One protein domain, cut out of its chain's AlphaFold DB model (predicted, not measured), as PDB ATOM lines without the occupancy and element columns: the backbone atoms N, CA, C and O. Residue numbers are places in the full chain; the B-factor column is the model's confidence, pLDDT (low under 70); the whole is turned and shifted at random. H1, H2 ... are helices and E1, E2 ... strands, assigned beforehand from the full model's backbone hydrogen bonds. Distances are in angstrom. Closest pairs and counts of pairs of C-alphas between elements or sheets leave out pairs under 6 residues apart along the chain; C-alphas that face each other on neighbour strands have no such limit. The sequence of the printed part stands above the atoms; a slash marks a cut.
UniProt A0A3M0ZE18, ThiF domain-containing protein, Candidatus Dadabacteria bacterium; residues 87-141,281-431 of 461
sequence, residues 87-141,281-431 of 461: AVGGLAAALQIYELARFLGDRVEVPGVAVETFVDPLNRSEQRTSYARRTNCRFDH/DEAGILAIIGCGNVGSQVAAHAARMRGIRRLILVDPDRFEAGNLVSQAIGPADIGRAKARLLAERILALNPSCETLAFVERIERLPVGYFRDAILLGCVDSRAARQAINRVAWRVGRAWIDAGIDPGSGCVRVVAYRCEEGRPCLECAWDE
ATOM      1  N   ALA A  87     -38.825 -37.284 -14.898       91.19
ATOM      2  CA  ALA A  87     -40.252 -37.591 -14.783       91.19
ATOM      3  C   ALA A  87     -41.071 -36.462 -14.120       91.19
ATOM      4  O   ALA A  87     -42.221 -36.242 -14.497       91.19
ATOM      5  N   VAL A  88     -40.485 -35.719 -13.173       91.62
ATOM      6  CA  VAL A  88     -41.139 -34.563 -12.532       91.62
ATOM      7  C   VAL A  88     -41.179 -33.374 -13.498       91.62
ATOM      8  O   VAL A  88     -42.193 -32.682 -13.580       91.62
ATOM      9  N   GLY A  89     -40.137 -33.199 -14.321       93.44
ATOM     10  CA  GLY A  89     -40.168 -32.274 -15.460       93.44
ATOM     11  C   GLY A  89     -41.226 -32.628 -16.498       93.44
ATOM     12  O   GLY A  89     -41.925 -31.740 -16.975       93.44
ATOM     13  N   GLY A  90     -41.411 -33.920 -16.783       95.12
ATOM     14  CA  GLY A  90     -42.501 -34.416 -17.626       95.12
ATOM     15  C   GLY A  90     -43.889 -34.085 -17.068       95.12
ATOM     16  O   GLY A  90     -44.758 -33.653 -17.822       95.12
ATOM     17  N   LEU A  91     -44.096 -34.209 -15.750       95.00
ATOM     18  CA  LEU A  91     -45.346 -33.801 -15.092       95.00
ATOM     19  C   LEU A  91     -45.584 -32.285 -15.201       95.00
ATOM     20  O   LEU A  91     -46.680 -31.865 -15.571       95.00
ATOM     21  N   ALA A  92     -44.561 -31.468 -14.932       95.38
ATOM     22  CA  ALA A  92     -44.630 -30.014 -15.087       95.38
ATOM     23  C   ALA A  92     -44.953 -29.602 -16.530       95.38
ATOM     24  O   ALA A  92     -45.865 -28.806 -16.754       95.38
ATOM     25  N   ALA A  93     -44.279 -30.209 -17.507       96.75
ATOM     26  CA  ALA A  93     -44.525 -29.971 -18.921       96.75
ATOM     27  C   ALA A  93     -45.939 -30.383 -19.347       96.75
ATOM     28  O   ALA A  93     -46.602 -29.631 -20.057       96.75
ATOM     29  N   ALA A  94     -46.437 -31.536 -18.891       94.75
ATOM     30  CA  ALA A  94     -47.790 -31.995 -19.202       94.75
ATOM     31  C   ALA A  94     -48.865 -31.030 -18.670       94.75
ATOM     32  O   ALA A  94     -49.796 -30.692 -19.399       94.75
ATOM     33  N   LEU A  95     -48.716 -30.541 -17.434       93.62
ATOM     34  CA  LEU A  95     -49.623 -29.546 -16.851       93.62
ATOM     35  C   LEU A  95     -49.538 -28.196 -17.586       93.62
ATOM     36  O   LEU A  95     -50.569 -27.612 -17.910       93.62
ATOM     37  N   GLN A  96     -48.333 -27.729 -17.919       94.06
ATOM     38  CA  GLN A  96     -48.117 -26.477 -18.654       94.06
ATOM     39  C   GLN A  96     -48.692 -26.526 -20.081       94.06
ATOM     40  O   GLN A  96     -49.309 -25.562 -20.530       94.06
ATOM     41  N   ILE A  97     -48.563 -27.663 -20.773       92.75
ATOM     42  CA  ILE A  97     -49.173 -27.910 -22.091       92.75
ATOM     43  C   ILE A  97     -50.702 -28.032 -21.989       92.75
ATOM     44  O   ILE A  97     -51.413 -27.575 -22.885       92.75
ATOM     45  N   TYR A  98     -51.233 -28.596 -20.899       89.38
ATOM     46  CA  TYR A  98     -52.680 -28.657 -20.671       89.38
ATOM     47  C   TYR A  98     -53.287 -27.272 -20.411       89.38
ATOM     48  O   TYR A  98     -54.353 -26.963 -20.943       89.38
ATOM     49  N   GLU A  99     -52.598 -26.409 -19.659       87.19
ATOM     50  CA  GLU A  99     -52.979 -24.998 -19.534       87.19
ATOM     51  C   GLU A  99     -52.860 -24.266 -20.879       87.19
ATOM     52  O   GLU A  99     -53.786 -23.551 -21.256       87.19
ATOM     53  N   LEU A 100     -51.791 -24.504 -21.654       87.94
ATOM     54  CA  LEU A 100     -51.627 -23.932 -22.996       87.94
ATOM     55  C   LEU A 100     -52.809 -24.270 -23.908       87.94
ATOM     56  O   LEU A 100     -53.356 -23.367 -24.534       87.94
ATOM     57  N   ALA A 101     -53.257 -25.529 -23.942       83.25
ATOM     58  CA  ALA A 101     -54.388 -25.962 -24.766       83.25
ATOM     59  C   ALA A 101     -55.679 -25.151 -24.509       83.25
ATOM     60  O   ALA A 101     -56.457 -24.925 -25.439       83.25
ATOM     61  N   ARG A 102     -55.876 -24.622 -23.289       78.56
ATOM     62  CA  ARG A 102     -57.006 -23.728 -22.965       78.56
ATOM     63  C   ARG A 102     -56.894 -22.351 -23.622       78.56
ATOM     64  O   ARG A 102     -57.920 -21.741 -23.906       78.56
ATOM     65  N   PHE A 103     -55.682 -21.864 -23.885       76.25
ATOM     66  CA  PHE A 103     -55.464 -20.665 -24.707       76.25
ATOM     67  C   PHE A 103     -55.663 -20.941 -26.199       76.25
ATOM     68  O   PHE A 103     -56.026 -20.023 -26.925       76.25
ATOM     69  N   LEU A 104     -55.455 -22.186 -26.646       76.31
ATOM     70  CA  LEU A 104     -55.591 -22.573 -28.057       76.31
ATOM     71  C   LEU A 104     -57.048 -22.809 -28.493       76.31
ATOM     72  O   LEU A 104     -57.340 -22.809 -29.684       76.31
ATOM     73  N   GLY A 105     -57.971 -22.992 -27.542       60.38
ATOM     74  CA  GLY A 105     -59.409 -23.115 -27.810       60.38
ATOM     75  C   GLY A 105     -59.972 -24.541 -27.817       60.38
ATOM     76  O   GLY A 105     -61.157 -24.716 -28.106       60.38
ATOM     77  N   ASP A 106     -59.190 -25.560 -27.442       50.62
ATOM     78  CA  ASP A 106     -59.685 -26.939 -27.312       50.62
ATOM     79  C   ASP A 106     -60.497 -27.134 -26.012       50.62
ATOM     80  O   ASP A 106     -60.018 -27.644 -25.001       50.62
ATOM     81  N   ARG A 107     -61.770 -26.713 -26.062       43.12
ATOM     82  CA  ARG A 107     -62.901 -27.139 -25.206       43.12
ATOM     83  C   ARG A 107     -62.590 -27.461 -23.730       43.12
ATOM     84  O   ARG A 107     -62.859 -28.569 -23.263       43.12
ATOM     85  N   VAL A 108     -62.175 -26.462 -22.954       44.00
ATOM     86  CA  VAL A 108     -62.317 -26.479 -21.486       44.00
ATOM     87  C   VAL A 108     -62.824 -25.108 -21.037       44.00
ATOM     88  O   VAL A 108     -62.261 -24.092 -21.437       44.00
ATOM     89  N   GLU A 109     -63.885 -25.070 -20.221       42.06
ATOM     90  CA  GLU A 109     -64.337 -23.844 -19.543       42.06
ATOM     91  C   GLU A 109     -63.145 -23.205 -18.821       42.06
ATOM     92  O   GLU A 109     -62.497 -23.890 -18.037       42.06
ATOM     93  N   VAL A 110     -62.829 -21.932 -19.082       45.12
ATOM     94  CA  VAL A 110     -61.595 -21.286 -18.594       45.12
ATOM     95  C   VAL A 110     -61.624 -21.144 -17.060       45.12
ATOM     96  O   VAL A 110     -62.240 -20.199 -16.556       45.12
ATOM     97  N   PRO A 111     -60.945 -22.006 -16.272       44.16
ATOM     98  CA  PRO A 111     -61.041 -21.973 -14.826       44.16
ATOM     99  C   PRO A 111     -59.919 -21.081 -14.302       44.16
ATOM    100  O   PRO A 111     -58.845 -21.555 -13.951       44.16
ATOM    101  N   GLY A 112     -60.190 -19.777 -14.269       53.66
ATOM    102  CA  GLY A 112     -59.366 -18.787 -13.582       53.66
ATOM    103  C   GLY A 112     -57.978 -18.559 -14.184       53.66
ATOM    104  O   GLY A 112     -57.000 -19.227 -13.863       53.66
ATOM    105  N   VAL A 113     -57.868 -17.488 -14.967       64.38
ATOM    106  CA  VAL A 113     -56.589 -16.798 -15.175       64.38
ATOM    107  C   VAL A 113     -55.944 -16.525 -13.812       64.38
ATOM    108  O   VAL A 113     -56.606 -15.994 -12.921       64.38
ATOM    109  N   ALA A 114     -54.665 -16.864 -13.674       71.62
ATOM    110  CA  ALA A 114     -53.898 -16.854 -12.432       71.62
ATOM    111  C   ALA A 114     -54.467 -17.750 -11.317       71.62
ATOM    112  O   ALA A 114     -54.357 -17.430 -10.131       71.62
ATOM    113  N   VAL A 115     -55.033 -18.899 -11.695       78.19
ATOM    114  CA  VAL A 115     -55.082 -20.070 -10.817       78.19
ATOM    115  C   VAL A 115     -53.740 -20.786 -10.881       78.19
ATOM    116  O   VAL A 115     -53.300 -21.262 -11.925       78.19
ATOM    117  N   GLU A 116     -53.097 -20.859  -9.729       86.19
ATOM    118  CA  GLU A 116     -51.991 -21.757  -9.461       86.19
ATOM    119  C   GLU A 116     -52.527 -23.159  -9.216       86.19
ATOM    120  O   GLU A 116     -53.312 -23.371  -8.293       86.19
ATOM    121  N   THR A 117     -52.087 -24.109 -10.034       87.56
ATOM    122  CA  THR A 117     -52.292 -25.536  -9.799       87.56
ATOM    123  C   THR A 117     -51.010 -26.104  -9.209       87.56
ATOM    124  O   THR A 117     -49.955 -26.069  -9.844       87.56
ATOM    125  N   PHE A 118     -51.105 -26.611  -7.984       89.19
ATOM    126  CA  PHE A 118     -50.016 -27.240  -7.249       89.19
ATOM    127  C   PHE A 118     -50.302 -28.737  -7.113       89.19
ATOM    128  O   PHE A 118     -51.346 -29.127  -6.590       89.19
ATOM    129  N   VAL A 119     -49.380 -29.575  -7.581       91.25
ATOM    130  CA  VAL A 119     -49.483 -31.035  -7.544       91.25
ATOM    131  C   VAL A 119     -48.330 -31.599  -6.730       91.25
ATOM    132  O   VAL A 119     -47.163 -31.453  -7.094       91.25
ATOM    133  N   ASP A 120     -48.673 -32.292  -5.651       90.00
ATOM    134  CA  ASP A 120     -47.751 -33.105  -4.864       90.00
ATOM    135  C   ASP A 120     -47.829 -34.557  -5.375       90.00
ATOM    136  O   ASP A 120     -48.839 -35.234  -5.130       90.00
ATOM    137  N   PRO A 121     -46.812 -35.056  -6.106       83.75
ATOM    138  CA  PRO A 121     -46.837 -36.407  -6.663       83.75
ATOM    139  C   PRO A 121     -46.622 -37.497  -5.602       83.75
ATOM    140  O   PRO A 121     -47.039 -38.636  -5.822       83.75
ATOM    141  N   LEU A 122     -46.004 -37.172  -4.459       84.12
ATOM    142  CA  LEU A 122     -45.743 -38.118  -3.371       84.12
ATOM    143  C   LEU A 122     -47.030 -38.396  -2.591       84.12
ATOM    144  O   LEU A 122     -47.425 -39.551  -2.429       84.12
ATOM    145  N   ASN A 123     -47.729 -37.335  -2.183       86.56
ATOM    146  CA  ASN A 123     -49.008 -37.415  -1.476       86.56
ATOM    147  C   ASN A 123     -50.217 -37.552  -2.421       86.56
ATOM    148  O   ASN A 123     -51.343 -37.720  -1.953       86.56
ATOM    149  N   ARG A 124     -49.994 -37.502  -3.745       87.38
ATOM    150  CA  ARG A 124     -51.018 -37.587  -4.808       87.38
ATOM    151  C   ARG A 124     -52.153 -36.579  -4.617       87.38
ATOM    152  O   ARG A 124     -53.324 -36.905  -4.807       87.38
ATOM    153  N   SER A 125     -51.797 -35.364  -4.209       90.62
ATOM    154  CA  SER A 125     -52.755 -34.303  -3.889       90.62
ATOM    155  C   SER A 125     -52.618 -33.125  -4.845       90.62
ATOM    156  O   SER A 125     -51.511 -32.752  -5.227       90.62
ATOM    157  N   GLU A 126     -53.754 -32.537  -5.209       91.62
ATOM    158  CA  GLU A 126     -53.843 -31.320  -6.011       91.62
ATOM    159  C   GLU A 126     -54.434 -30.199  -5.152       91.62
ATOM    160  O   GLU A 126     -55.415 -30.401  -4.431       91.62
ATOM    161  N   GLN A 127     -53.844 -29.011  -5.233       89.62
ATOM    162  CA  GLN A 127     -54.344 -27.786  -4.616       89.62
ATOM    163  C   GLN A 127     -54.441 -26.703  -5.689       89.62
ATOM    164  O   GLN A 127     -53.599 -26.633  -6.585       89.62
ATOM    165  N   ARG A 128     -55.478 -25.863  -5.607       88.19
ATOM    166  CA  ARG A 128     -55.672 -24.734  -6.521       88.19
ATOM    167  C   ARG A 128     -55.843 -23.434  -5.753       88.19
ATOM    168  O   ARG A 128     -56.747 -23.330  -4.925       88.19
ATOM    169  N   THR A 129     -55.022 -22.443  -6.083       87.62
ATOM    170  CA  THR A 129     -55.037 -21.107  -5.474       87.62
ATOM    171  C   THR A 129     -55.309 -20.073  -6.558       87.62
ATOM    172  O   THR A 129     -54.531 -19.945  -7.494       87.62
ATOM    173  N   SER A 130     -56.402 -19.316  -6.460       85.00
ATOM    174  CA  SER A 130     -56.670 -18.194  -7.370       85.00
ATOM    175  C   SER A 130     -56.065 -16.898  -6.833       85.00
ATOM    176  O   SER A 130     -56.354 -16.517  -5.696       85.00
ATOM    177  N   TYR A 131     -55.309 -16.180  -7.662       84.31
ATOM    178  CA  TYR A 131     -54.792 -14.853  -7.332       84.31
ATOM    179  C   TYR A 131     -55.704 -13.728  -7.839       84.31
ATOM    180  O   TYR A 131     -56.358 -13.843  -8.875       84.31
ATOM    181  N   ALA A 132     -55.723 -12.610  -7.111       87.19
ATOM    182  CA  ALA A 132     -56.393 -11.369  -7.498       87.19
ATOM    183  C   ALA A 132     -55.354 -10.256  -7.697       87.19
ATOM    184  O   ALA A 132     -54.295 -10.268  -7.063       87.19
ATOM    185  N   ARG A 133     -55.642  -9.286  -8.575       89.44
ATOM    186  CA  ARG A 133     -54.746  -8.145  -8.810       89.44
ATOM    187  C   ARG A 133     -54.637  -7.306  -7.538       89.44
ATOM    188  O   ARG A 133     -55.648  -6.833  -7.022       89.44
ATOM    189  N   ARG A 134     -53.414  -7.090  -7.045       89.38
ATOM    190  CA  ARG A 134     -53.170  -6.167  -5.929       89.38
ATOM    191  C   ARG A 134     -53.102  -4.734  -6.446       89.38
ATOM    192  O   ARG A 134     -52.356  -4.450  -7.378       89.38
ATOM    193  N   THR A 135     -53.843  -3.833  -5.809       86.62
ATOM    194  CA  THR A 135     -53.851  -2.394  -6.124       86.62
ATOM    195  C   THR A 135     -52.513  -1.713  -5.831       86.62
ATOM    196  O   THR A 135     -52.180  -0.731  -6.479       86.62
ATOM    197  N   ASN A 136     -51.737  -2.256  -4.890       88.75
ATOM    198  CA  ASN A 136     -50.409  -1.794  -4.485       88.75
ATOM    199  C   ASN A 136     -49.276  -2.735  -4.947       88.75
ATOM    200  O   ASN A 136     -48.252  -2.846  -4.275       88.75
ATOM    201  N   CYS A 137     -49.467  -3.473  -6.045       89.88
ATOM    202  CA  CYS A 137     -48.391  -4.297  -6.596       89.88
ATOM    203  C   CYS A 137     -47.208  -3.415  -7.035       89.88
ATOM    204  O   CYS A 137     -47.417  -2.362  -7.633       89.88
ATOM    205  N   ARG A 138     -45.973  -3.856  -6.759       90.38
ATOM    206  CA  ARG A 138     -44.744  -3.150  -7.167       90.38
ATOM    207  C   ARG A 138     -44.518  -3.170  -8.678       90.38
ATOM    208  O   ARG A 138     -43.856  -2.282  -9.204       90.38
ATOM    209  N   PHE A 139     -45.058  -4.177  -9.360       92.19
ATOM    210  CA  PHE A 139     -44.961  -4.298 -10.804       92.19
ATOM    211  C   PHE A 139     -45.840  -3.258 -11.505       92.19
ATOM    212  O   PHE A 139     -47.047  -3.174 -11.258       92.19
ATOM    213  N   ASP A 140     -45.248  -2.509 -12.429       88.69
ATOM    214  CA  ASP A 140     -45.978  -1.632 -13.336       88.69
ATOM    215  C   ASP A 140     -46.713  -2.459 -14.404       88.69
ATOM    216  O   ASP A 140     -46.094  -3.099 -15.250       88.69
ATOM    217  N   HIS A 141     -48.047  -2.434 -14.349       89.81
ATOM    218  CA  HIS A 141     -48.933  -3.196 -15.235       89.81
ATOM    219  C   HIS A 141     -49.184  -2.501 -16.591       89.81
ATOM    220  O   HIS A 141     -50.090  -2.913 -17.320       89.81
ATOM    221  N   ASP A 281     -56.743 -17.619 -34.063       38.72
ATOM    222  CA  ASP A 281     -55.633 -17.710 -35.046       38.72
ATOM    223  C   ASP A 281     -54.229 -17.325 -34.510       38.72
ATOM    224  O   ASP A 281     -53.215 -17.548 -35.175       38.72
ATOM    225  N   GLU A 282     -54.112 -16.761 -33.300       44.94
ATOM    226  CA  GLU A 282     -52.849 -16.136 -32.850       44.94
ATOM    227  C   GLU A 282     -51.744 -17.098 -32.373       44.94
ATOM    228  O   GLU A 282     -50.572 -16.724 -32.349       44.94
ATOM    229  N   ALA A 283     -52.057 -18.338 -31.994       58.22
ATOM    230  CA  ALA A 283     -51.118 -19.187 -31.249       58.22
ATOM    231  C   ALA A 283     -50.047 -19.908 -32.095       58.22
ATOM    232  O   ALA A 283     -49.483 -20.922 -31.684       58.22
ATOM    233  N   GLY A 284     -49.734 -19.379 -33.278       78.88
ATOM    234  CA  GLY A 284     -48.720 -19.948 -34.162       78.88
ATOM    235  C   GLY A 284     -47.295 -19.923 -33.595       78.88
ATOM    236  O   GLY A 284     -46.455 -20.703 -34.048       78.88
ATOM    237  N   ILE A 285     -47.000 -19.048 -32.627       90.00
ATOM    238  CA  ILE A 285     -45.677 -18.930 -32.002       90.00
ATOM    239  C   ILE A 285     -45.765 -19.228 -30.504       90.00
ATOM    240  O   ILE A 285     -46.596 -18.663 -29.792       90.00
ATOM    241  N   LEU A 286     -44.840 -20.049 -30.009       95.25
ATOM    242  CA  LEU A 286     -44.587 -20.214 -28.577       95.25
ATOM    243  C   LEU A 286     -43.137 -19.835 -28.267       95.25
ATOM    244  O   LEU A 286     -42.244 -20.094 -29.074       95.25
ATOM    245  N   ALA A 287     -42.900 -19.252 -27.095       97.19
ATOM    246  CA  ALA A 287     -41.563 -18.912 -26.618       97.19
ATOM    247  C   ALA A 287     -41.249 -19.664 -25.321       97.19
ATOM    248  O   ALA A 287     -41.810 -19.362 -24.273       97.19
ATOM    249  N   ILE A 288     -40.362 -20.652 -25.396       98.38
ATOM    250  CA  ILE A 288     -39.942 -21.499 -24.278       98.38
ATOM    251  C   ILE A 288     -38.696 -20.872 -23.650       98.38
ATOM    252  O   ILE A 288     -37.649 -20.769 -24.293       98.38
ATOM    253  N   ILE A 289     -38.828 -20.438 -22.398       98.44
ATOM    254  CA  ILE A 289     -37.775 -19.743 -21.653       98.44
ATOM    255  C   ILE A 289     -37.249 -20.699 -20.584       98.44
ATOM    256  O   ILE A 289     -37.990 -21.073 -19.679       98.44
ATOM    257  N   GLY A 290     -35.990 -21.116 -20.705       97.69
ATOM    258  CA  GLY A 290     -35.423 -22.284 -20.031       97.69
ATOM    259  C   GLY A 290     -35.617 -23.556 -20.867       97.69
ATOM    260  O   GLY A 290     -36.735 -23.979 -21.139       97.69
ATOM    261  N   CYS A 291     -34.520 -24.190 -21.271       97.38
ATOM    262  CA  CYS A 291     -34.460 -25.372 -22.142       97.38
ATOM    263  C   CYS A 291     -33.976 -26.637 -21.400       97.38
ATOM    264  O   CYS A 291     -33.640 -27.638 -22.036       97.38
ATOM    265  N   GLY A 292     -33.941 -26.597 -20.063       94.50
ATOM    266  CA  GLY A 292     -33.533 -27.703 -19.191       94.50
ATOM    267  C   GLY A 292     -34.611 -28.777 -18.972       94.50
ATOM    268  O   GLY A 292     -35.297 -29.198 -19.905       94.50
ATOM    269  N   ASN A 293     -34.761 -29.238 -17.721       94.94
ATOM    270  CA  ASN A 293     -35.626 -30.371 -17.344       94.94
ATOM    271  C   ASN A 293     -37.071 -30.215 -17.875       94.94
ATOM    272  O   ASN A 293     -37.502 -31.000 -18.716       94.94
ATOM    273  N   VAL A 294     -37.779 -29.151 -17.474       96.62
ATOM    274  CA  VAL A 294     -39.157 -28.878 -17.933       96.62
ATOM    275  C   VAL A 294     -39.187 -28.498 -19.419       96.62
ATOM    276  O   VAL A 294     -39.898 -29.121 -20.206       96.62
ATOM    277  N   GLY A 295     -38.380 -27.512 -19.826       97.19
ATOM    278  CA  GLY A 295     -38.437 -26.924 -21.169       97.19
ATOM    279  C   GLY A 295     -38.176 -27.912 -22.305       97.19
ATOM    280  O   GLY A 295     -38.842 -27.853 -23.339       97.19
ATOM    281  N   SER A 296     -37.272 -28.878 -22.105       95.56
ATOM    282  CA  SER A 296     -37.007 -29.930 -23.096       95.56
ATOM    283  C   SER A 296     -38.217 -30.843 -23.348       95.56
ATOM    284  O   SER A 296     -38.442 -31.262 -24.486       95.56
ATOM    285  N   GLN A 297     -39.036 -31.102 -22.323       97.25
ATOM    286  CA  GLN A 297     -40.284 -31.865 -22.442       97.25
ATOM    287  C   GLN A 297     -41.397 -31.017 -23.077       97.25
ATOM    288  O   GLN A 297     -42.067 -31.473 -24.005       97.25
ATOM    289  N   VAL A 298     -41.549 -29.759 -22.641       97.31
ATOM    290  CA  VAL A 298     -42.512 -28.791 -23.206       97.31
ATOM    291  C   VAL A 298     -42.310 -28.643 -24.712       97.31
ATOM    292  O   VAL A 298     -43.264 -28.783 -25.473       97.31
ATOM    293  N   ALA A 299     -41.068 -28.447 -25.157       96.56
ATOM    294  CA  ALA A 299     -40.707 -28.359 -26.569       96.56
ATOM    295  C   ALA A 299     -41.105 -29.607 -27.372       96.56
ATOM    296  O   ALA A 299     -41.647 -29.489 -28.471       96.56
ATOM    297  N   ALA A 300     -40.878 -30.806 -26.825       95.56
ATOM    298  CA  ALA A 300     -41.219 -32.060 -27.491       95.56
ATOM    299  C   ALA A 300     -42.740 -32.256 -27.654       95.56
ATOM    300  O   ALA A 300     -43.174 -32.846 -28.651       95.56
ATOM    301  N   HIS A 301     -43.545 -31.759 -26.712       95.31
ATOM    302  CA  HIS A 301     -45.002 -31.703 -26.846       95.31
ATOM    303  C   HIS A 301     -45.431 -30.621 -27.844       95.31
ATOM    304  O   HIS A 301     -46.130 -30.927 -28.808       95.31
ATOM    305  N   ALA A 302     -44.960 -29.386 -27.659       93.69
ATOM    306  CA  ALA A 302     -45.308 -28.225 -28.472       93.69
ATOM    307  C   ALA A 302     -45.026 -28.433 -29.971       93.69
ATOM    308  O   ALA A 302     -45.882 -28.145 -30.801       93.69
ATOM    309  N   ALA A 303     -43.884 -29.036 -30.322       93.75
ATOM    310  CA  ALA A 303     -43.513 -29.349 -31.707       93.75
ATOM    311  C   ALA A 303     -44.479 -30.320 -32.423       93.75
ATOM    312  O   ALA A 303     -44.448 -30.423 -33.650       93.75
ATOM    313  N   ARG A 304     -45.320 -31.048 -31.673       92.75
ATOM    314  CA  ARG A 304     -46.332 -31.991 -32.188       92.75
ATOM    315  C   ARG A 304     -47.753 -31.423 -32.191       92.75
ATOM    316  O   ARG A 304     -48.657 -32.071 -32.717       92.75
ATOM    317  N   MET A 305     -47.977 -30.263 -31.575       87.81
ATOM    318  CA  MET A 305     -49.299 -29.644 -31.500       87.81
ATOM    319  C   MET A 305     -49.670 -29.022 -32.850       87.81
ATOM    320  O   MET A 305     -48.842 -28.406 -33.520       87.81
ATOM    321  N   ARG A 306     -50.931 -29.181 -33.265       82.19
ATOM    322  CA  ARG A 306     -51.443 -28.527 -34.479       82.19
ATOM    323  C   ARG A 306     -51.526 -27.013 -34.261       82.19
ATOM    324  O   ARG A 306     -51.743 -26.565 -33.141       82.19
ATOM    325  N   GLY A 307     -51.345 -26.242 -35.329       81.00
ATOM    326  CA  GLY A 307     -51.347 -24.774 -35.293       81.00
ATOM    327  C   GLY A 307     -50.006 -24.141 -34.899       81.00
ATOM    328  O   GLY A 307     -49.727 -23.027 -35.330       81.00
ATOM    329  N   ILE A 308     -49.132 -24.848 -34.174       87.81
ATOM    330  CA  ILE A 308     -47.813 -24.327 -33.790       87.81
ATOM    331  C   ILE A 308     -46.872 -24.338 -35.005       87.81
ATOM    332  O   ILE A 308     -46.412 -25.394 -35.438       87.81
ATOM    333  N   ARG A 309     -46.566 -23.152 -35.547       88.75
ATOM    334  CA  ARG A 309     -45.635 -22.969 -36.676       88.75
ATOM    335  C   ARG A 309     -44.205 -22.652 -36.244       88.75
ATOM    336  O   ARG A 309     -43.283 -22.997 -36.975       88.75
ATOM    337  N   ARG A 310     -44.006 -21.992 -35.095       91.19
ATOM    338  CA  ARG A 310     -42.687 -21.515 -34.648       91.19
ATOM    339  C   ARG A 310     -42.468 -21.723 -33.149       91.19
ATOM    340  O   ARG A 310     -43.325 -21.365 -32.343       91.19
ATOM    341  N   LEU A 311     -41.283 -22.207 -32.784       95.00
ATOM    342  CA  LEU A 311     -40.789 -22.256 -31.408       95.00
ATOM    343  C   LEU A 311     -39.575 -21.332 -31.240       95.00
ATOM    344  O   LEU A 311     -38.545 -21.496 -31.894       95.00
ATOM    345  N   ILE A 312     -39.702 -20.358 -30.344       95.94
ATOM    346  CA  ILE A 312     -38.597 -19.529 -29.863       95.94
ATOM    347  C   ILE A 312     -38.053 -20.188 -28.595       95.94
ATOM    348  O   ILE A 312     -38.824 -20.539 -27.708       95.94
ATOM    349  N   LEU A 313     -36.740 -20.374 -28.510       97.56
ATOM    350  CA  LEU A 313     -36.057 -21.056 -27.414       97.56
ATOM    351  C   LEU A 313     -35.027 -20.104 -26.818       97.56
ATOM    352  O   LEU A 313     -34.187 -19.579 -27.550       97.56
ATOM    353  N   VAL A 314     -35.086 -19.889 -25.508       96.69
ATOM    354  CA  VAL A 314     -34.214 -18.952 -24.790       96.69
ATOM    355  C   VAL A 314     -33.603 -19.671 -23.599       96.69
ATOM    356  O   VAL A 314     -34.324 -20.059 -22.683       96.69
ATOM    357  N   ASP A 315     -32.291 -19.887 -23.618       96.12
ATOM    358  CA  ASP A 315     -31.543 -20.466 -22.495       96.12
ATOM    359  C   ASP A 315     -30.050 -20.104 -22.627       96.12
ATOM    360  O   ASP A 315     -29.455 -20.446 -23.654       96.12
ATOM    361  N   PRO A 316     -29.434 -19.417 -21.645       94.44
ATOM    362  CA  PRO A 316     -28.034 -18.986 -21.720       94.44
ATOM    363  C   PRO A 316     -27.023 -20.133 -21.576       94.44
ATOM    364  O   PRO A 316     -25.854 -19.972 -21.936       94.44
ATOM    365  N   ASP A 317     -27.441 -21.289 -21.063       95.62
ATOM    366  CA  ASP A 317     -26.527 -22.302 -20.558       95.62
ATOM    367  C   ASP A 317     -26.052 -23.297 -21.626       95.62
ATOM    368  O   ASP A 317     -26.575 -23.448 -22.741       95.62
ATOM    369  N   ARG A 318     -25.064 -24.089 -21.209       96.75
ATOM    370  CA  ARG A 318     -24.651 -25.333 -21.857       96.75
ATOM    371  C   ARG A 318     -25.022 -26.522 -20.981       96.75
ATOM    372  O   ARG A 318     -25.263 -26.369 -19.788       96.75
ATOM    373  N   PHE A 319     -25.093 -27.709 -21.573       96.25
ATOM    374  CA  PHE A 319     -25.278 -28.930 -20.795       96.25
ATOM    375  C   PHE A 319     -23.999 -29.323 -20.066       96.25
ATOM    376  O   PHE A 319     -22.918 -29.365 -20.652       96.25
ATOM    377  N   GLU A 320     -24.150 -29.697 -18.806       95.38
ATOM    378  CA  GLU A 320     -23.085 -30.201 -17.946       95.38
ATOM    379  C   GLU A 320     -23.307 -31.681 -17.620       95.38
ATOM    380  O   GLU A 320     -24.418 -32.202 -17.744       95.38
ATOM    381  N   ALA A 321     -22.268 -32.373 -17.142       94.25
ATOM    382  CA  ALA A 321     -22.375 -33.783 -16.754       94.25
ATOM    383  C   ALA A 321     -23.470 -34.023 -15.691       94.25
ATOM    384  O   ALA A 321     -24.202 -35.009 -15.769       94.25
ATOM    385  N   GLY A 322     -23.651 -33.080 -14.757       90.12
ATOM    386  CA  GLY A 322     -24.719 -33.120 -13.751       90.12
ATOM    387  C   GLY A 322     -26.140 -33.019 -14.321       90.12
ATOM    388  O   GLY A 322     -27.101 -33.324 -13.620       90.12
ATOM    389  N   ASN A 323     -26.317 -32.638 -15.591       93.44
ATOM    390  CA  ASN A 323     -27.634 -32.598 -16.230       93.44
ATOM    391  C   ASN A 323     -28.087 -33.976 -16.755       93.44
ATOM    392  O   ASN A 323     -29.280 -34.158 -16.991       93.44
ATOM    393  N   LEU A 324     -27.185 -34.962 -16.889       92.12
ATOM    394  CA  LEU A 324     -27.512 -36.307 -17.397       92.12
ATOM    395  C   LEU A 324     -28.562 -37.051 -16.552       92.12
ATOM    396  O   LEU A 324     -29.260 -37.919 -17.067       92.12
ATOM    397  N   VAL A 325     -28.676 -36.734 -15.258       89.50
ATOM    398  CA  VAL A 325     -29.600 -37.417 -14.329       89.50
ATOM    399  C   VAL A 325     -31.026 -36.853 -14.350       89.50
ATOM    400  O   VAL A 325     -31.947 -37.488 -13.838       89.50
ATOM    401  N   SER A 326     -31.220 -35.657 -14.913       89.44
ATOM    402  CA  SER A 326     -32.454 -34.871 -14.759       89.44
ATOM    403  C   SER A 326     -32.941 -34.177 -16.028       89.44
ATOM    404  O   SER A 326     -34.047 -33.650 -16.037       89.44
ATOM    405  N   GLN A 327     -32.155 -34.164 -17.104       93.81
ATOM    406  CA  GLN A 327     -32.502 -33.530 -18.375       93.81
ATOM    407  C   GLN A 327     -32.399 -34.562 -19.500       93.81
ATOM    408  O   GLN A 327     -31.627 -35.514 -19.417       93.81
ATOM    409  N   ALA A 328     -33.198 -34.403 -20.555       90.62
ATOM    410  CA  ALA A 328     -33.295 -35.384 -21.637       90.62
ATOM    411  C   ALA A 328     -32.079 -35.329 -22.587       90.62
ATOM    412  O   ALA A 328     -32.217 -34.934 -23.740       90.62
ATOM    413  N   ILE A 329     -30.880 -35.672 -22.117       94.50
ATOM    414  CA  ILE A 329     -29.620 -35.587 -22.875       94.50
ATOM    415  C   ILE A 329     -28.771 -36.858 -22.776       94.50
ATOM    416  O   ILE A 329     -28.897 -37.628 -21.829       94.50
ATOM    417  N   GLY A 330     -27.894 -37.069 -23.761       95.12
ATOM    418  CA  GLY A 330     -26.856 -38.101 -23.716       95.12
ATOM    419  C   GLY A 330     -25.464 -37.522 -23.419       95.12
ATOM    420  O   GLY A 330     -25.270 -36.311 -23.501       95.12
ATOM    421  N   PRO A 331     -24.449 -38.365 -23.138       96.81
ATOM    422  CA  PRO A 331     -23.082 -37.901 -22.864       96.81
ATOM    423  C   PRO A 331     -22.462 -37.049 -23.984       96.81
ATOM    424  O   PRO A 331     -21.686 -36.141 -23.707       96.81
ATOM    425  N   ALA A 332     -22.841 -37.299 -25.243       97.00
ATOM    426  CA  ALA A 332     -22.387 -36.530 -26.406       97.00
ATOM    427  C   ALA A 332     -22.975 -35.105 -26.492       97.00
ATOM    428  O   ALA A 332     -22.540 -34.315 -27.328       97.00
ATOM    429  N   ASP A 333     -23.958 -34.766 -25.651       97.12
ATOM    430  CA  ASP A 333     -24.581 -33.442 -25.626       97.12
ATOM    431  C   ASP A 333     -23.896 -32.460 -24.655       97.12
ATOM    432  O   ASP A 333     -24.189 -31.263 -24.684       97.12
ATOM    433  N   ILE A 334     -22.975 -32.940 -23.812       97.44
ATOM    434  CA  ILE A 334     -22.248 -32.116 -22.837       97.44
ATOM    435  C   ILE A 334     -21.445 -31.016 -23.556       97.44
ATOM    436  O   ILE A 334     -20.850 -31.228 -24.610       97.44
ATOM    437  N   GLY A 335     -21.458 -29.806 -22.997       95.69
ATOM    438  CA  GLY A 335     -20.837 -28.609 -23.564       95.69
ATOM    439  C   GLY A 335     -21.636 -27.946 -24.694       95.69
ATOM    440  O   GLY A 335     -21.332 -26.808 -25.069       95.69
ATOM    441  N   ARG A 336     -22.685 -28.586 -25.231       97.00
ATOM    442  CA  ARG A 336     -23.575 -27.976 -26.234       97.00
ATOM    443  C   ARG A 336     -24.538 -26.994 -25.564       97.00
ATOM    444  O   ARG A 336     -24.966 -27.214 -24.437       97.00
ATOM    445  N   ALA A 337     -24.877 -25.909 -26.258       96.44
ATOM    446  CA  ALA A 337     -25.815 -24.904 -25.750       96.44
ATOM    447  C   ALA A 337     -27.251 -25.448 -25.720       96.44
ATOM    448  O   ALA A 337     -27.703 -26.016 -26.724       96.44
ATOM    449  N   LYS A 338     -27.970 -25.248 -24.605       97.75
ATOM    450  CA  LYS A 338     -29.263 -25.909 -24.351       97.75
ATOM    451  C   LYS A 338     -30.312 -25.563 -25.410       97.75
ATOM    452  O   LYS A 338     -30.864 -26.463 -26.045       97.75
ATOM    453  N   ALA A 339     -30.501 -24.270 -25.687       95.75
ATOM    454  CA  ALA A 339     -31.449 -23.789 -26.696       95.75
ATOM    455  C   ALA A 339     -31.157 -24.321 -28.115       95.75
ATOM    456  O   ALA A 339     -32.079 -24.688 -28.843       95.75
ATOM    457  N   ARG A 340     -29.879 -24.413 -28.520       95.56
ATOM    458  CA  ARG A 340     -29.498 -24.869 -29.875       95.56
ATOM    459  C   ARG A 340     -29.744 -26.362 -30.074       95.56
ATOM    460  O   ARG A 340     -30.354 -26.740 -31.068       95.56
ATOM    461  N   LEU A 341     -29.347 -27.197 -29.110       96.50
ATOM    462  CA  LEU A 341     -29.635 -28.634 -29.168       96.50
ATOM    463  C   LEU A 341     -31.144 -28.904 -29.212       96.50
ATOM    464  O   LEU A 341     -31.602 -29.803 -29.917       96.50
ATOM    465  N   LEU A 342     -31.921 -28.139 -28.442       97.12
ATOM    466  CA  LEU A 342     -33.364 -28.321 -28.393       97.12
ATOM    467  C   LEU A 342     -34.032 -27.944 -29.727       97.12
ATOM    468  O   LEU A 342     -34.919 -28.673 -30.165       97.12
ATOM    469  N   ALA A 343     -33.548 -26.905 -30.422       96.25
ATOM    470  CA  ALA A 343     -33.980 -26.575 -31.784       96.25
ATOM    471  C   ALA A 343     -33.715 -27.715 -32.779       96.25
ATOM    472  O   ALA A 343     -34.630 -28.134 -33.484       96.25
ATOM    473  N   GLU A 344     -32.502 -28.277 -32.795       96.50
ATOM    474  CA  GLU A 344     -32.168 -29.421 -33.662       96.50
ATOM    475  C   GLU A 344     -33.113 -30.611 -33.429       96.50
ATOM    476  O   GLU A 344     -33.570 -31.258 -34.373       96.50
ATOM    477  N   ARG A 345     -33.461 -30.878 -32.165       96.25
ATOM    478  CA  ARG A 345     -34.398 -31.946 -31.794       96.25
ATOM    479  C   ARG A 345     -35.834 -31.639 -32.200       96.25
ATOM    480  O   ARG A 345     -36.519 -32.548 -32.652       96.25
ATOM    481  N   ILE A 346     -36.289 -30.393 -32.083       96.00
ATOM    482  CA  ILE A 346     -37.596 -29.967 -32.606       96.00
ATOM    483  C   ILE A 346     -37.657 -30.202 -34.118       96.00
ATOM    484  O   ILE A 346     -38.610 -30.818 -34.585       96.00
ATOM    485  N   LEU A 347     -36.628 -29.798 -34.866       94.00
ATOM    486  CA  LEU A 347     -36.566 -29.985 -36.320       94.00
ATOM    487  C   LEU A 347     -36.540 -31.469 -36.717       94.00
ATOM    488  O   LEU A 347     -37.199 -31.858 -37.677       94.00
ATOM    489  N   ALA A 348     -35.854 -32.322 -35.950       95.56
ATOM    490  CA  ALA A 348     -35.881 -33.773 -36.148       95.56
ATOM    491  C   ALA A 348     -37.257 -34.408 -35.850       95.56
ATOM    492  O   ALA A 348     -37.583 -35.461 -36.397       95.56
ATOM    493  N   LEU A 349     -38.064 -33.788 -34.983       94.12
ATOM    494  CA  LEU A 349     -39.416 -34.235 -34.631       94.12
ATOM    495  C   LEU A 349     -40.494 -33.707 -35.587       94.12
ATOM    496  O   LEU A 349     -41.460 -34.413 -35.871       94.12
ATOM    497  N   ASN A 350     -40.342 -32.468 -36.049       92.88
ATOM    498  CA  ASN A 350     -41.237 -31.786 -36.971       92.88
ATOM    499  C   ASN A 350     -40.420 -30.835 -37.873       92.88
ATOM    500  O   ASN A 350     -40.238 -29.668 -37.521       92.88
ATOM    501  N   PRO A 351     -39.988 -31.293 -39.064       92.75
ATOM    502  CA  PRO A 351     -39.219 -30.474 -40.005       92.75
ATOM    503  C   PRO A 351     -39.955 -29.245 -40.562       92.75
ATOM    504  O   PRO A 351     -39.326 -28.412 -41.204       92.75
ATOM    505  N   SER A 352     -41.273 -29.134 -40.354       88.62
ATOM    506  CA  SER A 352     -42.066 -27.957 -40.749       88.62
ATOM    507  C   SER A 352     -42.190 -26.895 -39.651       88.62
ATOM    508  O   SER A 352     -42.727 -25.820 -39.904       88.62
ATOM    509  N   CYS A 353     -41.701 -27.177 -38.438       89.06
ATOM    510  CA  CYS A 353     -41.661 -26.208 -37.350       89.06
ATOM    511  C   CYS A 353     -40.442 -25.291 -37.503       89.06
ATOM    512  O   CYS A 353     -39.310 -25.757 -37.586       89.06
ATOM    513  N   GLU A 354     -40.654 -23.981 -37.505       90.38
ATOM    514  CA  GLU A 354     -39.571 -23.004 -37.497       90.38
ATOM    515  C   GLU A 354     -38.989 -22.853 -36.080       90.38
ATOM    516  O   GLU A 354     -39.731 -22.710 -35.108       90.38
ATOM    517  N   THR A 355     -37.664 -22.827 -35.939       89.56
ATOM    518  CA  THR A 355     -37.004 -22.677 -34.631       89.56
ATOM    519  C   THR A 355     -36.082 -21.466 -34.584       89.56
ATOM    520  O   THR A 355     -35.183 -21.351 -35.415       89.56
ATOM    521  N   LEU A 356     -36.229 -20.621 -33.561       90.00
ATOM    522  CA  LEU A 356     -35.275 -19.556 -33.233       90.00
ATOM    523  C   LEU A 356     -34.625 -19.869 -31.880       90.00
ATOM    524  O   LEU A 356     -35.327 -19.940 -30.877       90.00
ATOM    525  N   ALA A 357     -33.306 -20.068 -31.847       91.50
ATOM    526  CA  ALA A 357     -32.577 -20.472 -30.642       91.50
ATOM    527  C   ALA A 357     -31.604 -19.388 -30.162       91.50
ATOM    528  O   ALA A 357     -30.538 -19.183 -30.751       91.50
ATOM    529  N   PHE A 358     -31.951 -18.747 -29.051       90.12
ATOM    530  CA  PHE A 358     -31.134 -17.756 -28.367       90.12
ATOM    531  C   PHE A 358     -30.380 -18.410 -27.210       90.12
ATOM    532  O   PHE A 358     -30.982 -18.929 -26.269       90.12
ATOM    533  N   VAL A 359     -29.048 -18.381 -27.290       93.06
ATOM    534  CA  VAL A 359     -28.165 -18.798 -26.191       93.06
ATOM    535  C   VAL A 359     -27.923 -17.583 -25.307       93.06
ATOM    536  O   VAL A 359     -26.854 -16.985 -25.371       93.06
ATOM    537  N   GLU A 360     -28.980 -17.134 -24.627       89.19
ATOM    538  CA  GLU A 360     -28.989 -15.873 -23.887       89.19
ATOM    539  C   GLU A 360     -30.109 -15.812 -22.831       89.19
ATOM    540  O   GLU A 360     -31.063 -16.590 -22.882       89.19
ATOM    541  N   ARG A 361     -30.007 -14.873 -21.881       90.25
ATOM    542  CA  ARG A 361     -31.060 -14.482 -20.938       90.25
ATOM    543  C   ARG A 361     -32.141 -13.644 -21.628       90.25
ATOM    544  O   ARG A 361     -31.846 -12.791 -22.462       90.25
ATOM    545  N   ILE A 362     -33.405 -13.825 -21.236       90.75
ATOM    546  CA  ILE A 362     -34.545 -13.105 -21.834       90.75
ATOM    547  C   ILE A 362     -34.441 -11.579 -21.661       90.75
ATOM    548  O   ILE A 362     -34.856 -10.828 -22.538       90.75
ATOM    549  N   GLU A 363     -33.822 -11.112 -20.575       87.88
ATOM    550  CA  GLU A 363     -33.549  -9.701 -20.280       87.88
ATOM    551  C   GLU A 363     -32.682  -9.005 -21.338       87.88
ATOM    552  O   GLU A 363     -32.709  -7.781 -21.437       87.88
ATOM    553  N   ARG A 364     -31.902  -9.776 -22.103       84.69
ATOM    554  CA  ARG A 364     -30.954  -9.289 -23.114       84.69
ATOM    555  C   ARG A 364     -31.410  -9.600 -24.540       84.69
ATOM    556  O   ARG A 364     -30.600  -9.596 -25.465       84.69
ATOM    557  N   LEU A 365     -32.700  -9.887 -24.719       83.06
ATOM    558  CA  LEU A 365     -33.322 -10.110 -26.018       83.06
ATOM    559  C   LEU A 365     -34.341  -9.003 -26.327       83.06
ATOM    560  O   LEU A 365     -35.155  -8.678 -25.459       83.06
ATOM    561  N   PRO A 366     -34.362  -8.476 -27.567       81.38
ATOM    562  CA  PRO A 366     -35.393  -7.557 -28.027       81.38
ATOM    563  C   PRO A 366     -36.808  -8.062 -27.756       81.38
ATOM    564  O   PRO A 366     -37.215  -9.132 -28.217       81.38
ATOM    565  N   VAL A 367     -37.584  -7.250 -27.039       83.94
ATOM    566  CA  VAL A 367     -38.946  -7.587 -26.596       83.94
ATOM    567  C   VAL A 367     -39.877  -7.907 -27.781       83.94
ATOM    568  O   VAL A 367     -40.775  -8.743 -27.656       83.94
ATOM    569  N   GLY A 368     -39.605  -7.333 -28.962       80.00
ATOM    570  CA  GLY A 368     -40.318  -7.611 -30.216       80.00
ATOM    571  C   GLY A 368     -40.367  -9.092 -30.619       80.00
ATOM    572  O   GLY A 368     -41.383  -9.533 -31.158       80.00
ATOM    573  N   TYR A 369     -39.357  -9.907 -30.271       82.62
ATOM    574  CA  TYR A 369     -39.375 -11.353 -30.551       82.62
ATOM    575  C   TYR A 369     -40.565 -12.078 -29.905       82.62
ATOM    576  O   TYR A 369     -41.042 -13.080 -30.439       82.62
ATOM    577  N   PHE A 370     -41.069 -11.566 -28.782       87.69
ATOM    578  CA  PHE A 370     -42.143 -12.183 -28.003       87.69
ATOM    579  C   PHE A 370     -43.530 -11.609 -28.327       87.69
ATOM    580  O   PHE A 370     -44.532 -12.100 -27.809       87.69
ATOM    581  N   ARG A 371     -43.611 -10.602 -29.210       85.06
ATOM    582  CA  ARG A 371     -44.822  -9.805 -29.471       85.06
ATOM    583  C   ARG A 371     -46.017 -10.600 -30.001       85.06
ATOM    584  O   ARG A 371     -47.143 -10.155 -29.828       85.06
ATOM    585  N   ASP A 372     -45.808 -11.771 -30.601       82.94
ATOM    586  CA  ASP A 372     -46.890 -12.668 -31.053       82.94
ATOM    587  C   ASP A 372     -46.763 -14.089 -30.480       82.94
ATOM    588  O   ASP A 372     -47.291 -15.039 -31.053       82.94
ATOM    589  N   ALA A 373     -46.009 -14.259 -29.392       89.06
ATOM    590  CA  ALA A 373     -45.795 -15.556 -28.763       89.06
ATOM    591  C   ALA A 373     -46.624 -15.698 -27.482       89.06
ATOM    592  O   ALA A 373     -46.778 -14.738 -26.731       89.06
ATOM    593  N   ILE A 374     -47.083 -16.915 -27.182       93.00
ATOM    594  CA  ILE A 374     -47.405 -17.295 -25.796       93.00
ATOM    595  C   ILE A 374     -46.098 -17.752 -25.140       93.00
ATOM    596  O   ILE A 374     -45.392 -18.605 -25.690       93.00
ATOM    597  N   LEU A 375     -45.748 -17.180 -23.986       96.62
ATOM    598  CA  LEU A 375     -44.491 -17.496 -23.302       96.62
ATOM    599  C   LEU A 375     -44.691 -18.671 -22.329       96.62
ATOM    600  O   LEU A 375     -45.659 -18.720 -21.574       96.62
ATOM    601  N   LEU A 376     -43.757 -19.617 -22.320       97.69
ATOM    602  CA  LEU A 376     -43.754 -20.803 -21.467       97.69
ATOM    603  C   LEU A 376     -42.516 -20.742 -20.566       97.69
ATOM    604  O   LEU A 376     -41.399 -21.052 -20.986       97.69
ATOM    605  N   GLY A 377     -42.717 -20.285 -19.330       97.81
ATOM    606  CA  GLY A 377     -41.671 -20.170 -18.321       97.81
ATOM    607  C   GLY A 377     -41.283 -21.543 -17.783       97.81
ATOM    608  O   GLY A 377     -42.093 -22.219 -17.156       97.81
ATOM    609  N   CYS A 378     -40.044 -21.946 -18.042       97.12
ATOM    610  CA  CYS A 378     -39.442 -23.225 -17.663       97.12
ATOM    611  C   CYS A 378     -38.115 -23.011 -16.902       97.12
ATOM    612  O   CYS A 378     -37.221 -23.859 -16.943       97.12
ATOM    613  N   VAL A 379     -37.986 -21.852 -16.250       94.81
ATOM    614  CA  VAL A 379     -36.813 -21.392 -15.490       94.81
ATOM    615  C   VAL A 379     -36.904 -21.794 -14.015       94.81
ATOM    616  O   VAL A 379     -37.989 -22.041 -13.491       94.81
ATOM    617  N   ASP A 380     -35.777 -21.839 -13.315       87.12
ATOM    618  CA  ASP A 380     -35.680 -22.153 -11.885       87.12
ATOM    619  C   ASP A 380     -35.575 -20.901 -10.996       87.12
ATOM    620  O   ASP A 380     -36.227 -20.869  -9.950       87.12
ATOM    621  N   SER A 381     -34.879 -19.851 -11.438       89.06
ATOM    622  CA  SER A 381     -34.705 -18.588 -10.700       89.06
ATOM    623  C   SER A 381     -35.977 -17.747 -10.518       89.06
ATOM    624  O   SER A 381     -36.962 -17.841 -11.266       89.06
ATOM    625  N   ARG A 382     -35.968 -16.878  -9.499       89.38
ATOM    626  CA  ARG A 382     -37.018 -15.862  -9.275       89.38
ATOM    627  C   ARG A 382     -36.826 -14.661 -10.199       89.38
ATOM    628  O   ARG A 382     -37.805 -14.174 -10.768       89.38
ATOM    629  N   ALA A 383     -35.575 -14.254 -10.419       90.75
ATOM    630  CA  ALA A 383     -35.223 -13.141 -11.299       90.75
ATOM    631  C   ALA A 383     -35.688 -13.375 -12.749       90.75
ATOM    632  O   ALA A 383     -36.365 -12.521 -13.324       90.75
ATOM    633  N   ALA A 384     -35.445 -14.565 -13.319       93.00
ATOM    634  CA  ALA A 384     -35.896 -14.864 -14.679       93.00
ATOM    635  C   ALA A 384     -37.431 -14.908 -14.793       93.00
ATOM    636  O   ALA A 384     -37.982 -14.457 -15.796       93.00
ATOM    637  N   ARG A 385     -38.159 -15.365 -13.761       95.31
ATOM    638  CA  ARG A 385     -39.634 -15.275 -13.750       95.31
ATOM    639  C   ARG A 385     -40.125 -13.830 -13.731       95.31
ATOM    640  O   ARG A 385     -41.082 -13.522 -14.438       95.31
ATOM    641  N   GLN A 386     -39.464 -12.942 -12.985       94.69
ATOM    642  CA  GLN A 386     -39.766 -11.508 -13.010       94.69
ATOM    643  C   GLN A 386     -39.517 -10.909 -14.403       94.69
ATOM    644  O   GLN A 386     -40.331 -10.137 -14.909       94.69
ATOM    645  N   ALA A 387     -38.427 -11.308 -15.063       94.38
ATOM    646  CA  ALA A 387     -38.119 -10.885 -16.422       94.38
ATOM    647  C   ALA A 387     -39.176 -11.348 -17.440       94.38
ATOM    648  O   ALA A 387     -39.636 -10.536 -18.243       94.38
ATOM    649  N   ILE A 388     -39.616 -12.612 -17.372       96.94
ATOM    650  CA  ILE A 388     -40.695 -13.132 -18.226       96.94
ATOM    651  C   ILE A 388     -42.012 -12.399 -17.933       96.94
ATOM    652  O   ILE A 388     -42.679 -11.975 -18.874       96.94
ATOM    653  N   ASN A 389     -42.355 -12.178 -16.655       96.19
ATOM    654  CA  ASN A 389     -43.532 -11.399 -16.252       96.19
ATOM    655  C   ASN A 389     -43.514 -10.002 -16.889       96.19
ATOM    656  O   ASN A 389     -44.495  -9.599 -17.511       96.19
ATOM    657  N   ARG A 390     -42.378  -9.298 -16.790       94.62
ATOM    658  CA  ARG A 390     -42.171  -7.982 -17.402       94.62
ATOM    659  C   ARG A 390     -42.388  -8.034 -18.911       94.62
ATOM    660  O   ARG A 390     -43.238  -7.304 -19.408       94.62
ATOM    661  N   VAL A 391     -41.672  -8.904 -19.626       93.31
ATOM    662  CA  VAL A 391     -41.775  -9.032 -21.091       93.31
ATOM    663  C   VAL A 391     -43.213  -9.325 -21.521       93.31
ATOM    664  O   VAL A 391     -43.756  -8.586 -22.340       93.31
ATOM    665  N   ALA A 392     -43.856 -10.336 -20.928       93.81
ATOM    666  CA  ALA A 392     -45.224 -10.738 -21.253       93.81
ATOM    667  C   ALA A 392     -46.236  -9.595 -21.056       93.81
ATOM    668  O   ALA A 392     -47.083  -9.367 -21.921       93.81
ATOM    669  N   TRP A 393     -46.112  -8.829 -19.965       93.00
ATOM    670  CA  TRP A 393     -46.958  -7.657 -19.727       93.00
ATOM    671  C   TRP A 393     -46.726  -6.547 -20.741       93.00
ATOM    672  O   TRP A 393     -47.699  -6.041 -21.297       93.00
ATOM    673  N   ARG A 394     -45.465  -6.225 -21.042       90.69
ATOM    674  CA  ARG A 394     -45.123  -5.173 -22.002       90.69
ATOM    675  C   ARG A 394     -45.673  -5.442 -23.404       90.69
ATOM    676  O   ARG A 394     -46.219  -4.518 -23.998       90.69
ATOM    677  N   VAL A 395     -45.640  -6.689 -23.884       87.69
ATOM    678  CA  VAL A 395     -46.262  -7.075 -25.174       87.69
ATOM    679  C   VAL A 395     -47.737  -7.494 -25.079       87.69
ATOM    680  O   VAL A 395     -48.330  -7.879 -26.084       87.69
ATOM    681  N   GLY A 396     -48.344  -7.472 -23.889       89.25
ATOM    682  CA  GLY A 396     -49.739  -7.881 -23.693       89.25
ATOM    683  C   GLY A 396     -50.041  -9.351 -23.999       89.25
ATOM    684  O   GLY A 396     -51.181  -9.678 -24.333       89.25
ATOM    685  N   ARG A 397     -49.045 -10.240 -23.902       89.75
ATOM    686  CA  ARG A 397     -49.189 -11.666 -24.224       89.75
ATOM    687  C   ARG A 397     -49.361 -12.532 -22.987       89.75
ATOM    688  O   ARG A 397     -48.888 -12.220 -21.900       89.75
ATOM    689  N   ALA A 398     -50.088 -13.631 -23.160       91.06
ATOM    690  CA  ALA A 398     -50.247 -14.623 -22.113       91.06
ATOM    691  C   ALA A 398     -48.921 -15.348 -21.854       91.06
ATOM    692  O   ALA A 398     -48.134 -15.581 -22.778       91.06
ATOM    693  N   TRP A 399     -48.707 -15.754 -20.606       93.88
ATOM    694  CA  TRP A 399     -47.596 -16.630 -20.267       93.88
ATOM    695  C   TRP A 399     -47.969 -17.647 -19.200       93.88
ATOM    696  O   TRP A 399     -48.835 -17.400 -18.363       93.88
ATOM    697  N   ILE A 400     -47.329 -18.810 -19.250       95.19
ATOM    698  CA  ILE A 400     -47.590 -19.923 -18.343       95.19
ATOM    699  C   ILE A 400     -46.277 -20.277 -17.661       95.19
ATOM    700  O   ILE A 400     -45.331 -20.700 -18.320       95.19
ATOM    701  N   ASP A 401     -46.216 -20.082 -16.351       96.31
ATOM    702  CA  ASP A 401     -45.059 -20.371 -15.508       96.31
ATOM    703  C   ASP A 401     -45.150 -21.800 -14.968       96.31
ATOM    704  O   ASP A 401     -46.198 -22.198 -14.457       96.31
ATOM    705  N   ALA A 402     -44.050 -22.545 -15.044       95.00
ATOM    706  CA  ALA A 402     -43.881 -23.836 -14.399       95.00
ATOM    707  C   ALA A 402     -42.717 -23.787 -13.396       95.00
ATOM    708  O   ALA A 402     -41.670 -23.172 -13.613       95.00
ATOM    709  N   GLY A 403     -42.893 -24.462 -12.264       91.75
ATOM    710  CA  GLY A 403     -41.866 -24.622 -11.243       91.75
ATOM    711  C   GLY A 403     -41.912 -26.008 -10.624       91.75
ATOM    712  O   GLY A 403     -42.974 -26.622 -10.529       91.75
ATOM    713  N   ILE A 404     -40.748 -26.481 -10.191       91.25
ATOM    714  CA  ILE A 404     -40.602 -27.701  -9.402       91.25
ATOM    715  C   ILE A 404     -39.900 -27.308  -8.108       91.25
ATOM    716  O   ILE A 404     -38.854 -26.663  -8.161       91.25
ATOM    717  N   ASP A 405     -40.458 -27.696  -6.967       86.38
ATOM    718  CA  ASP A 405     -39.753 -27.603  -5.692       86.38
ATOM    719  C   ASP A 405     -38.708 -28.735  -5.589       86.38
ATOM    720  O   ASP A 405     -39.095 -29.907  -5.652       86.38
ATOM    721  N   PRO A 406     -37.401 -28.441  -5.429       75.75
ATOM    722  CA  PRO A 406     -36.364 -29.473  -5.407       75.75
ATOM    723  C   PRO A 406     -36.497 -30.465  -4.246       75.75
ATOM    724  O   PRO A 406     -36.217 -31.648  -4.419       75.75
ATOM    725  N   GLY A 407     -36.937 -30.002  -3.069       76.94
ATOM    726  CA  GLY A 407     -36.983 -30.820  -1.854       76.94
ATOM    727  C   GLY A 407     -38.135 -31.826  -1.821       76.94
ATOM    728  O   GLY A 407     -37.958 -32.953  -1.366       76.94
ATOM    729  N   SER A 408     -39.315 -31.433  -2.302       78.88
ATOM    730  CA  SER A 408     -40.526 -32.267  -2.304       78.88
ATOM    731  C   SER A 408     -40.869 -32.879  -3.665       78.88
ATOM    732  O   SER A 408     -41.706 -33.777  -3.738       78.88
ATOM    733  N   GLY A 409     -40.275 -32.384  -4.755       83.94
ATOM    734  CA  GLY A 409     -40.671 -32.738  -6.118       83.94
ATOM    735  C   GLY A 409     -42.069 -32.239  -6.504       83.94
ATOM    736  O   GLY A 409     -42.609 -32.685  -7.517       83.94
ATOM    737  N   CYS A 410     -42.678 -31.347  -5.714       89.31
ATOM    738  CA  CYS A 410     -43.984 -30.781  -6.033       89.31
ATOM    739  C   CYS A 410     -43.903 -29.872  -7.259       89.31
ATOM    740  O   CYS A 410     -42.945 -29.121  -7.443       89.31
ATOM    741  N   VAL A 411     -44.946 -29.926  -8.079       94.12
ATOM    742  CA  VAL A 411     -45.050 -29.199  -9.341       94.12
ATOM    743  C   VAL A 411     -46.058 -28.069  -9.197       94.12
ATOM    744  O   VAL A 411     -47.173 -28.280  -8.730       94.12
ATOM    745  N   ARG A 412     -45.680 -26.875  -9.646       92.88
ATOM    746  CA  ARG A 412     -46.524 -25.680  -9.686       92.88
ATOM    747  C   ARG A 412     -46.665 -25.214 -11.129       92.88
ATOM    748  O   ARG A 412     -45.652 -25.029 -11.798       92.88
ATOM    749  N   VAL A 413     -47.891 -24.964 -11.583       94.56
ATOM    750  CA  VAL A 413     -48.171 -24.311 -12.871       94.56
ATOM    751  C   VAL A 413     -49.147 -23.155 -12.666       94.56
ATOM    752  O   VAL A 413     -50.149 -23.312 -11.969       94.56
ATOM    753  N   VAL A 414     -48.863 -21.995 -13.264       92.81
ATOM    754  CA  VAL A 414     -49.731 -20.806 -13.214       92.81
ATOM    755  C   VAL A 414     -49.850 -20.185 -14.601       92.81
ATOM    756  O   VAL A 414     -48.842 -19.865 -15.226       92.81
ATOM    757  N   ALA A 415     -51.078 -19.976 -15.069       91.12
ATOM    758  CA  ALA A 415     -51.361 -19.338 -16.350       91.12
ATOM    759  C   ALA A 415     -51.782 -17.870 -16.166       91.12
ATOM    760  O   ALA A 415     -52.838 -17.592 -15.603       91.12
ATOM    761  N   TYR A 416     -50.999 -16.925 -16.680       90.69
ATOM    762  CA  TYR A 416     -51.276 -15.491 -16.614       90.69
ATOM    763  C   TYR A 416     -51.788 -14.959 -17.955       90.69
ATOM    764  O   TYR A 416     -51.219 -15.230 -19.014       90.69
ATOM    765  N   ARG A 417     -52.824 -14.117 -17.902       88.56
ATOM    766  CA  ARG A 417     -53.157 -13.188 -18.983       88.56
ATOM    767  C   ARG A 417     -52.753 -11.799 -18.552       88.56
ATOM    768  O   ARG A 417     -53.256 -11.286 -17.554       88.56
ATOM    769  N   CYS A 418     -51.892 -11.190 -19.345       88.69
ATOM    770  CA  CYS A 418     -51.594  -9.777 -19.261       88.69
ATOM    771  C   CYS A 418     -52.778  -9.008 -19.866       88.69
ATOM    772  O   CYS A 418     -52.722  -8.576 -21.008       88.69
ATOM    773  N   GLU A 419     -53.864  -8.879 -19.101       86.00
ATOM    774  CA  GLU A 419     -55.098  -8.135 -19.416       86.00
ATOM    775  C   GLU A 419     -55.396  -7.156 -18.266       86.00
ATOM    776  O   GLU A 419     -54.941  -7.359 -17.139       86.00
ATOM    777  N   GLU A 420     -56.098  -6.046 -18.522       83.94
ATOM    778  CA  GLU A 420     -56.394  -5.089 -17.446       83.94
ATOM    779  C   GLU A 420     -57.228  -5.748 -16.331       83.94
ATOM    780  O   GLU A 420     -58.027  -6.652 -16.567       83.94
ATOM    781  N   GLY A 421     -56.974  -5.361 -15.078       86.38
ATOM    782  CA  GLY A 421     -57.627  -5.961 -13.912       86.38
ATOM    783  C   GLY A 421     -57.143  -7.374 -13.552       86.38
ATOM    784  O   GLY A 421     -57.418  -7.822 -12.439       86.38
ATOM    785  N   ARG A 422     -56.375  -8.066 -14.410       89.25
ATOM    786  CA  ARG A 422     -55.758  -9.360 -14.072       89.25
ATOM    787  C   ARG A 422     -54.510  -9.188 -13.195       89.25
ATOM    788  O   ARG A 422     -53.806  -8.185 -13.322       89.25
ATOM    789  N   PRO A 423     -54.209 -10.153 -12.309       91.69
ATOM    790  CA  PRO A 423     -52.944 -10.182 -11.579       91.69
ATOM    791  C   PRO A 423     -51.762 -10.542 -12.486       91.69
ATOM    792  O   PRO A 423     -51.874 -11.364 -13.397       91.69
ATOM    793  N   CYS A 424     -50.599  -9.986 -12.162       93.06
ATOM    794  CA  CYS A 424     -49.300 -10.482 -12.606       93.06
ATOM    795  C   CYS A 424     -48.715 -11.504 -11.607       93.06
ATOM    796  O   CYS A 424     -49.288 -11.739 -10.540       93.06
ATOM    797  N   LEU A 425     -47.546 -12.073 -11.917       93.25
ATOM    798  CA  LEU A 425     -46.768 -12.912 -10.990       93.25
ATOM    799  C   LEU A 425     -46.518 -12.211  -9.643       93.25
ATOM    800  O   LEU A 425     -46.790 -12.751  -8.571       93.25
ATOM    801  N   GLU A 426     -46.079 -10.959  -9.720       94.00
ATOM    802  CA  GLU A 426     -45.704 -10.103  -8.592       94.00
ATOM    803  C   GLU A 426     -46.902  -9.673  -7.715       94.00
ATOM    804  O   GLU A 426     -46.717  -9.143  -6.617       94.00
ATOM    805  N   CYS A 427     -48.146  -9.961  -8.127       91.62
ATOM    806  CA  CYS A 427     -49.330  -9.839  -7.265       91.62
ATOM    807  C   CYS A 427     -49.418 -10.944  -6.196       91.62
ATOM    808  O   CYS A 427     -50.149 -10.773  -5.220       91.62
ATOM    809  N   ALA A 428     -48.703 -12.065  -6.338       88.44
ATOM    810  CA  ALA A 428     -48.625 -13.102  -5.302       88.44
ATOM    811  C   ALA A 428     -47.531 -12.808  -4.250       88.44
ATOM    812  O   ALA A 428     -47.631 -13.231  -3.091       88.44
ATOM    813  N   TRP A 429     -46.509 -12.042  -4.633       90.12
ATOM    814  CA  TRP A 429     -45.272 -11.849  -3.872       90.12
ATOM    815  C   TRP A 429     -45.454 -10.985  -2.615       90.12
ATOM    816  O   TRP A 429     -46.337 -10.129  -2.557       90.12
ATOM    817  N   ASP A 430     -44.654 -11.228  -1.579       88.19
ATOM    818  CA  ASP A 430     -44.475 -10.324  -0.429       88.19
ATOM    819  C   ASP A 430     -43.032  -9.806  -0.344       88.19
ATOM    820  O   ASP A 430     -42.246 -10.036  -1.256       88.19
ATOM    821  N   GLU A 431     -42.687  -9.079   0.722       85.31
ATOM    822  CA  GLU A 431     -41.350  -8.498   0.883       85.31
ATOM    823  C   GLU A 431     -40.233  -9.545   0.827       85.31
ATOM    824  O   GLU A 431     -39.259  -9.339   0.110       85.31
TER     825      GLU A 431
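This is residues 87 to 141 and 281 to 431 of the 461 residues of the protein "ThiF domain-containing protein" of Candidatus Dadabacteria bacterium (UniProt A0A3M0ZE18). A single twisted sheet of eight strands makes the core slab, with H1, H2 and H3 in a row over one face and H5 over the other, three layers in all, that is, helices on both faces of a sheet. The hairpin of E1 and E2 makes one end of the slab, E5 the other, and the long link of residues 315 to 337 loops out at the H3 end. The printed part has 206 residues, with five named helices and eight named strands in the order H1 E1 E2 E3 H2 E4 H3 E5 H4 E6 H5 E7 E8; the sheet runs E2 E1 E8 E7 E6 E3 E4 E5 and is mixed. The class is mixed, helices and strands, though under half of the residues, 101 of 206, are in named elements. The whole is compact, with a radius of gyration of the C-alphas of 16.2 A, and rounded, spanning 50 by 40 by 36 A.

Find C-alpha 87 at (-40.252, -37.591, -14.783); from there H1, residues 87 to 104, runs 25.2 A. E1, residues 115 to 120, and E2, residues 125 to 130, follow, 16.1 A and 16.9 A long. After the cut, pick up E3, residues 285 to 289, from C-alpha 285 at (-45.677, -18.930, -32.002). Then come H2, residues 293 to 302, 14.9 A long, E4, residues 310 to 314, and H3, residues 338 to 349, 16.7 A long. Read on through E5, residues 354 to 358, H4, residues 367 to 370, and E6, residues 373 to 377. H5, residues 382 to 394, is 18.5 A long, and E7, residues 399 to 404, is 17.0 A long. E8, residues 411 to 416, ends at C-alpha 416 at (-51.276, -15.491, -16.614).

Start at the sheet's edge strand E2, antiparallel to E1, where N 118 and O 127 are 2.9 A apart, within hydrogen-bond range. E1 and E8 are antiparallel too, with N 119 and O 411 at 2.8 A, and E7 and E8 form a hairpin, with N 416 and O 399 at 2.8 A. From E7 on, the neighbours are parallel: look for N 400 and O 375 at 2.9 A for E7 and E6, N 376 and O 287 at 2.8 A for E6 and E3, N 288 and O 312 at 2.8 A for E3 and E4, and N 311 and O 354 at 2.8 A for E4 and E5. E3, H2, E4, then E4, H3, E5, and E6, H5, E7 are strand-helix-strand units, two parallel neighbour strands with a helix between, and each crossover is right-handed. E5, H4, E6 is a split unit, with E3 and E4 between its strands, also right-handed. H1 lies over E8 and E7 at a height over the sheet of 7.6 A. H2, on the same face, lies over E6 and E3 at 8.1 A. H5, on the opposite face, lies over E7 and E6 at 9.5 A. H1 touches H2 with residues 89 to 97 alone, the closest C-alphas being those of Gly 89 and Val 294, 4.3 A apart, at a steep tilt of 41 degrees, the same way. H2 touches H3 at a shallow tilt of 30 degrees, the same way, the C-alphas of Ala 300 and Ile 346 coming closest at 6.6 A. H3 is on the sheet, and its closest C-alphas to E5 are those of Ala 339 and Ala 357, 5.3 A apart. H4 only grazes the sheet with residues 369 to 370, and H4 and H5 only just touch, with 3 pairs of C-alphas within 8 A, the closest those of Val 367 and Val 391 at 6.4 A. In H3 and H5 every O i to N i+4 pair is within hydrogen-bond range, against 12 of 14 in H1 and 5 of 6 in H2, while H4 is too short for such a pair.

The two C-alphas farthest apart are those of Thr 135 and Ala 332, at 50.7 A. Residues 142 to 280 are not printed, and across this cut C-alphas 141 and 281 are 25.5 A apart. Of the links that are printed whole, E4 to H3 is long, with 23 residues. The mean pLDDT of the printed part is 88.6; look for values under 70 at residues 105 to 113 and 281 to 283.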